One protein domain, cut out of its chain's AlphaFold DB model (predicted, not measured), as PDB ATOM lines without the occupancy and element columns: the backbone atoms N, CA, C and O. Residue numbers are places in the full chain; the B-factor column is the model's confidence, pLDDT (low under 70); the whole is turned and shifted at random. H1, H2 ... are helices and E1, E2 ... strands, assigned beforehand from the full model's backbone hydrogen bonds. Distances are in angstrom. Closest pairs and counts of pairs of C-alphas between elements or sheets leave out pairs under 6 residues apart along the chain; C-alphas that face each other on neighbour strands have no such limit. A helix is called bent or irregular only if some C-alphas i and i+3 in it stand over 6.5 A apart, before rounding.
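AT A GLANCE: This is residues 11 to 61 of the 71 residues of an uncharacterized protein of Bacillaceae bacterium R1DC41 (UniProt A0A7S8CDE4). A small strand hairpin, E1 and E2, and two helices, H1 and H2, make a bent, roughly three-sided frame: H1 runs off from the foot of the hairpin, the chain turns a corner after H1, and H2 folds back until its last turns come near the tip of the hairpin. Residues 11 to 21, with no named element, form a loop beside the hairpin before E1 begins. The printed part has 51 residues, with two named strands and two named helices in the order E1, E2, H1, H2, and the two strands form an antiparallel sheet in the order E1, E2. The class is mixed, helices and strands, and the whole is compact, with a radius of gyration of the C-alphas of 10.5 A and spans of 30 by 25 by 14 A.

HOW THE PARTS SIT: After residues 11 to 21 come E1, residues 22 to 25, and E2, residues 28 to 31, which form a hairpin of antiparallel neighbours with 153 degrees between their directions. Their C-alphas 22 and 31 face each other at 3.9 A, and C-alphas 25 and 28 at 5.2 A. N 23 and O 30 are within hydrogen-bond range at 2.8 A, and N 28 and O 25 at 3.0 A. H1, residues 32 to 40, follows E2 with no residue between them. The closest C-alphas of E1 and H1 are those of Gly 22 and Leu 32, 4.6 A apart. H2, residues 46 to 59, is close to H1 but not clearly touching it, with the closest C-alphas, those of Leu 38 and Tyr 48, 6.3 A apart. The two helices run opposite ways at a steep tilt of 64 degrees. The closest C-alphas of E2 and H2 are those of Leu 28 and Ala 58, 7.0 A apart; those of E1 and H2 are Ile 25 and Met 55, at 7.6 A. In H1 and H2 every O i to N i+4 pair is within hydrogen-bond range.

IN THESE COORDINATES: E1 runs from Gly 22, with its C-alpha at (178.322, 313.293, 201.115), to Ile 25. E2 runs from Leu 28 to Cys 31. H1 runs from Leu 32, with its C-alpha at (175.629, 309.533, 200.910), to Ser 40 and is 12.3 A long from first to last C-alpha. H2 runs from Pro 46 to Arg 59, with C-alpha 59 at (178.392, 319.357, 219.012), and is 20.5 A long.

THE WHOLE: The two C-alphas farthest apart are those of Arg 20 and Glu 44, at 30.3 A. The printed part has no cut, and the links E1 to E2, E2 to H1 and H1 to H2 are tight. The mean pLDDT of the printed part is 86.7, and residues 59 to 61, of which 59 belongs to H2, are under 70.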
ATOM      1  N   GLN A  11     186.746 311.880 204.770       91.50
ATOM      2  CA  GLN A  11     186.542 310.684 205.575       91.50
ATOM      3  C   GLN A  11     185.165 310.723 206.233       91.50
ATOM      4  O   GLN A  11     184.883 311.588 207.064       91.50
ATOM      5  N   CYS A  12     184.320 309.749 205.897       91.12
ATOM      6  CA  CYS A  12     183.032 309.574 206.542       91.12
ATOM      7  C   CYS A  12     183.223 309.210 208.016       91.12
ATOM      8  O   CYS A  12     183.910 308.247 208.343       91.12
ATOM      9  N   GLN A  13     182.587 309.944 208.924       89.06
ATOM     10  CA  GLN A  13     182.715 309.693 210.359       89.06
ATOM     11  C   GLN A  13     181.931 308.476 210.845       89.06
ATOM     12  O   GLN A  13     182.238 307.964 211.920       89.06
ATOM     13  N   CYS A  14     181.005 307.983 210.029       88.56
ATOM     14  CA  CYS A  14     180.227 306.787 210.286       88.56
ATOM     15  C   CYS A  14     180.988 305.513 209.863       88.56
ATOM     16  O   CYS A  14     181.417 304.745 210.717       88.56
ATOM     17  N   CYS A  15     181.251 305.324 208.564       90.75
ATOM     18  CA  CYS A  15     181.916 304.111 208.062       90.75
ATOM     19  C   CYS A  15     183.452 304.195 208.007       90.75
ATOM     20  O   CYS A  15     184.101 303.236 207.597       90.75
ATOM     21  N   LYS A  16     184.046 305.344 208.362       89.88
ATOM     22  CA  LYS A  16     185.497 305.634 208.311       89.88
ATOM     23  C   LYS A  16     186.149 305.527 206.924       89.88
ATOM     24  O   LYS A  16     187.361 305.714 206.807       89.88
ATOM     25  N   GLN A  17     185.362 305.324 205.866       91.06
ATOM     26  CA  GLN A  17     185.834 305.294 204.481       91.06
ATOM     27  C   GLN A  17     185.973 306.705 203.896       91.06
ATOM     28  O   GLN A  17     185.217 307.614 204.247       91.06
ATOM     29  N   ARG A  18     186.912 306.878 202.962       89.06
ATOM     30  CA  ARG A  18     187.051 308.107 202.171       89.06
ATOM     31  C   ARG A  18     186.059 308.084 201.016       89.06
ATOM     32  O   ARG A  18     185.958 307.081 200.310       89.06
ATOM     33  N   LYS A  19     185.281 309.153 200.875       91.00
ATOM     34  CA  LYS A  19     184.261 309.299 199.832       91.00
ATOM     35  C   LYS A  19     184.241 310.743 199.353       91.00
ATOM     36  O   LYS A  19     184.378 311.664 200.154       91.00
ATOM     37  N   ARG A  20     184.000 310.931 198.060       87.88
ATOM     38  CA  ARG A  20     183.900 312.256 197.420       87.88
ATOM     39  C   ARG A  20     182.567 312.948 197.672       87.88
ATOM     40  O   ARG A  20     182.517 314.166 197.763       87.88
ATOM     41  N   SER A  21     181.500 312.161 197.766       88.75
ATOM     42  CA  SER A  21     180.132 312.668 197.842       88.75
ATOM     43  C   SER A  21     179.495 312.344 199.186       88.75
ATOM     44  O   SER A  21     179.524 311.198 199.654       88.75
ATOM     45  N   GLY A  22     178.897 313.365 199.786       90.69
ATOM     46  CA  GLY A  22     178.322 313.293 201.115       90.69
ATOM     47  C   GLY A  22     177.890 314.660 201.625       90.69
ATOM     48  O   GLY A  22     177.976 315.658 200.912       90.69
ATOM     49  N   TYR A  23     177.456 314.683 202.877       89.19
ATOM     50  CA  TYR A  23     176.952 315.862 203.563       89.19
ATOM     51  C   TYR A  23     177.775 316.156 204.810       89.19
ATOM     52  O   TYR A  23     178.301 315.250 205.464       89.19
ATOM     53  N   TYR A  24     177.853 317.437 205.160       87.38
ATOM     54  CA  TYR A  24     178.403 317.869 206.435       87.38
ATOM     55  C   TYR A  24     177.279 318.101 207.439       87.38
ATOM     56  O   TYR A  24     176.399 318.927 207.215       87.38
ATOM     57  N   ILE A  25     177.340 317.395 208.566       83.94
ATOM     58  CA  ILE A  25     176.487 317.635 209.729       83.94
ATOM     59  C   ILE A  25     177.381 318.254 210.803       83.94
ATOM     60  O   ILE A  25     178.247 317.586 211.374       83.94
ATOM     61  N   HIS A  26     177.212 319.555 211.049       83.56
ATOM     62  CA  HIS A  26     178.189 320.375 211.774       83.56
ATOM     63  C   HIS A  26     179.589 320.292 211.129       83.56
ATOM     64  O   HIS A  26     179.773 320.759 210.011       83.56
ATOM     65  N   HIS A  27     180.576 319.703 211.810       82.56
ATOM     66  CA  HIS A  27     181.934 319.460 211.295       82.56
ATOM     67  C   HIS A  27     182.197 317.979 210.980       82.56
ATOM     68  O   HIS A  27     183.329 317.601 210.678       82.56
ATOM     69  N   LEU A  28     181.175 317.121 211.066       86.19
ATOM     70  CA  LEU A  28     181.282 315.724 210.661       86.19
ATOM     71  C   LEU A  28     180.911 315.585 209.194       86.19
ATOM     72  O   LEU A  28     179.879 316.088 208.766       86.19
ATOM     73  N   TYR A  29     181.714 314.835 208.451       90.81
ATOM     74  CA  TYR A  29     181.357 314.410 207.107       90.81
ATOM     75  C   TYR A  29     180.684 313.034 207.146       90.81
ATOM     76  O   TYR A  29     181.217 312.090 207.741       90.81
ATOM     77  N   LEU A  30     179.527 312.900 206.502       91.38
ATOM     78  CA  LEU A  30     178.839 311.633 206.261       91.38
ATOM     79  C   LEU A  30     178.766 311.391 204.754       91.38
ATOM     80  O   LEU A  30     178.368 312.276 204.007       91.38
ATOM     81  N   CYS A  31     179.127 310.193 204.292       93.44
ATOM     82  CA  CYS A  31     178.911 309.848 202.892       93.44
ATOM     83  C   CYS A  31     177.421 309.610 202.614       93.44
ATOM     84  O   CYS A  31     176.666 309.284 203.532       93.44
ATOM     85  N   LEU A  32     177.024 309.710 201.342       93.06
ATOM     86  CA  LEU A  32     175.629 309.533 200.910       93.06
ATOM     87  C   LEU A  32     174.990 308.243 201.445       93.06
ATOM     88  O   LEU A  32     173.896 308.276 201.987       93.06
ATOM     89  N   SER A  33     175.698 307.114 201.364       93.38
ATOM     90  CA  SER A  33     175.159 305.822 201.810       93.38
ATOM     91  C   SER A  33     174.880 305.782 203.315       93.38
ATOM     92  O   SER A  33     173.886 305.207 203.741       93.38
ATOM     93  N   CYS A  34     175.750 306.385 204.130       91.38
ATOM     94  CA  CYS A  34     175.560 306.425 205.581       91.38
ATOM     95  C   CYS A  34     174.441 307.385 205.986       91.38
ATOM     96  O   CYS A  34     173.767 307.142 206.979       91.38
ATOM     97  N   GLU A  35     174.258 308.471 205.237       91.31
ATOM     98  CA  GLU A  35     173.177 309.424 205.469       91.31
ATOM     99  C   GLU A  35     171.811 308.823 205.107       91.31
ATOM    100  O   GLU A  35     170.901 308.844 205.934       91.31
ATOM    101  N   GLN A  36     171.707 308.149 203.960       92.06
ATOM    102  CA  GLN A  36     170.499 307.418 203.573       92.06
ATOM    103  C   GLN A  36     170.159 306.302 204.563       92.06
ATOM    104  O   GLN A  36     168.994 306.127 204.921       92.06
ATOM    105  N   LEU A  37     171.176 305.566 205.028       90.88
ATOM    106  CA  LEU A  37     170.993 304.560 206.067       90.88
ATOM    107  C   LEU A  37     170.448 305.206 207.341       90.88
ATOM    108  O   LEU A  37     169.436 304.748 207.842       90.88
ATOM    109  N   LEU A  38     171.062 306.293 207.817       89.25
ATOM    110  CA  LEU A  38     170.626 306.995 209.026       89.25
ATOM    111  C   LEU A  38     169.146 307.397 208.976       89.25
ATOM    112  O   LEU A  38     168.449 307.210 209.966       89.25
ATOM    113  N   ILE A  39     168.681 307.939 207.847       88.75
ATOM    114  CA  ILE A  39     167.278 308.351 207.668       88.75
ATOM    115  C   ILE A  39     166.336 307.143 207.627       88.75
ATOM    116  O   ILE A  39     165.184 307.246 208.038       88.75
ATOM    117  N   SER A  40     166.820 306.008 207.124       91.06
ATOM    118  CA  SER A  40     166.024 304.785 206.987       91.06
ATOM    119  C   SER A  40     165.940 303.968 208.279       91.06
ATOM    120  O   SER A  40     165.150 303.031 208.340       91.06
ATOM    121  N   LEU A  41     166.766 304.270 209.286       90.69
ATOM    122  CA  LEU A  41     166.758 303.571 210.570       90.69
ATOM    123  C   LEU A  41     165.635 304.098 211.469       90.69
ATOM    124  O   LEU A  41     165.441 305.307 211.596       90.69
ATOM    125  N   GLU A  42     164.943 303.187 212.150       90.44
ATOM    126  CA  GLU A  42     163.971 303.557 213.177       90.44
ATOM    127  C   GLU A  42     164.675 304.045 214.461       90.44
ATOM    128  O   GLU A  42     165.795 303.616 214.758       90.44
ATOM    129  N   PRO A  43     164.048 304.924 215.265       86.50
ATOM    130  CA  PRO A  43     164.643 305.440 216.501       86.50
ATOM    131  C   PRO A  43     165.007 304.360 217.534       86.50
ATOM    132  O   PRO A  43     165.918 304.555 218.351       86.50
ATOM    133  N   GLU A  44     164.297 303.231 217.528       89.38
ATOM    134  CA  GLU A  44     164.591 302.072 218.366       89.38
ATOM    135  C   GLU A  44     165.853 301.316 217.928       89.38
ATOM    136  O   GLU A  44     166.443 300.612 218.758       89.38
ATOM    137  N   ASP A  45     166.298 301.489 216.679       89.62
ATOM    138  CA  ASP A  45     167.423 300.753 216.120       89.62
ATOM    139  C   ASP A  45     168.735 301.107 216.858       89.62
ATOM    140  O   ASP A  45     169.083 302.286 217.038       89.62
ATOM    141  N   PRO A  46     169.506 300.104 217.313       86.44
ATOM    142  CA  PRO A  46     170.771 300.344 218.001       86.44
ATOM    143  C   PRO A  46     171.791 301.117 217.146       86.44
ATOM    144  O   PRO A  46     172.569 301.899 217.697       86.44
ATOM    145  N   LEU A  47     171.776 300.966 215.817       84.81
ATOM    146  CA  LEU A  47     172.643 301.709 214.900       84.81
ATOM    147  C   LEU A  47     172.283 303.194 214.860       84.81
ATOM    148  O   LEU A  47     173.183 304.039 214.828       84.81
ATOM    149  N   TYR A  48     170.990 303.524 214.926       87.88
ATOM    150  CA  TYR A  48     170.535 304.912 214.973       87.88
ATOM    151  C   TYR A  48     171.098 305.618 216.212       87.88
ATOM    152  O   TYR A  48     171.683 306.702 216.117       87.88
ATOM    153  N   LYS A  49     171.023 304.958 217.377       86.88
ATOM    154  CA  LYS A  49     171.563 305.486 218.644       86.88
ATOM    155  C   LYS A  49     173.066 305.740 218.570       86.88
ATOM    156  O   LYS A  49     173.528 306.796 219.009       86.88
ATOM    157  N   GLU A  50     173.823 304.816 217.986       86.94
ATOM    158  CA  GLU A  50     175.269 304.984 217.820       86.94
ATOM    159  C   GLU A  50     175.604 306.154 216.882       86.94
ATOM    160  O   GLU A  50     176.501 306.951 217.177       86.94
ATOM    161  N   TYR A  51     174.846 306.341 215.799       86.75
ATOM    162  CA  TYR A  51     175.073 307.459 214.879       86.75
ATOM    163  C   TYR A  51     174.736 308.807 215.534       86.75
ATOM    164  O   TYR A  51     175.526 309.753 215.445       86.75
ATOM    165  N   VAL A  52     173.619 308.902 216.263       86.38
ATOM    166  CA  VAL A  52     173.240 310.112 217.020       86.38
ATOM    167  C   VAL A  52     174.269 310.444 218.101       86.38
ATOM    168  O   VAL A  52     174.598 311.618 218.308       86.38
ATOM    169  N   LYS A  53     174.848 309.435 218.758       86.31
ATOM    170  CA  LYS A  53     175.914 309.620 219.751       86.31
ATOM    171  C   LYS A  53     177.169 310.245 219.136       86.31
ATOM    172  O   LYS A  53     177.725 311.175 219.727       86.31
ATOM    173  N   LEU A  54     177.575 309.805 217.940       82.19
ATOM    174  CA  LEU A  54     178.685 310.412 217.190       82.19
ATOM    175  C   LEU A  54     178.411 311.893 216.883       82.19
ATOM    176  O   LEU A  54     179.269 312.744 217.127       82.19
ATOM    177  N   MET A  55     177.201 312.214 216.421       84.12
ATOM    178  CA  MET A  55     176.791 313.592 216.110       84.12
ATOM    179  C   MET A  55     176.686 314.479 217.359       84.12
ATOM    180  O   MET A  55     177.100 315.640 217.354       84.12
ATOM    181  N   THR A  56     176.210 313.931 218.475       83.62
ATOM    182  CA  THR A  56     176.128 314.654 219.753       83.62
ATOM    183  C   THR A  56     177.517 314.957 220.318       83.62
ATOM    184  O   THR A  56     177.747 316.042 220.858       83.62
ATOM    185  N   ALA A  57     178.464 314.027 220.168       77.06
ATOM    186  CA  ALA A  57     179.853 314.235 220.570       77.06
ATOM    187  C   ALA A  57     180.537 315.334 219.743       77.06
ATOM    188  O   ALA A  57     181.337 316.096 220.294       77.06
ATOM    189  N   ALA A  58     180.187 315.450 218.458       73.88
ATOM    190  CA  ALA A  58     180.645 316.536 217.604       73.88
ATOM    191  C   ALA A  58     180.195 317.889 218.150       73.88
ATOM    192  O   ALA A  58     181.032 318.740 218.402       73.88
ATOM    193  N   ARG A  59     178.914 318.073 218.493       69.25
ATOM    194  CA  ARG A  59     178.392 319.357 219.012       69.25
ATOM    195  C   ARG A  59     179.210 319.973 220.168       69.25
ATOM    196  O   ARG A  59     179.200 321.188 220.330       69.25
ATOM    197  N   ARG A  60     179.925 319.162 220.960       66.69
ATOM    198  CA  ARG A  60     180.765 319.619 222.084       66.69
ATOM    199  C   ARG A  60     182.182 320.070 221.695       66.69
ATOM    200  O   ARG A  60     182.844 320.691 222.520       66.69
ATOM    201  N   ARG A  61     182.665 319.774 220.484       59.16
ATOM    202  CA  ARG A  61     184.010 320.138 220.008       59.16
ATOM    203  C   ARG A  61     183.936 321.135 218.851       59.16
ATOM    204  O   ARG A  61     183.571 320.783 217.741       59.16
TER     205      ARG A  61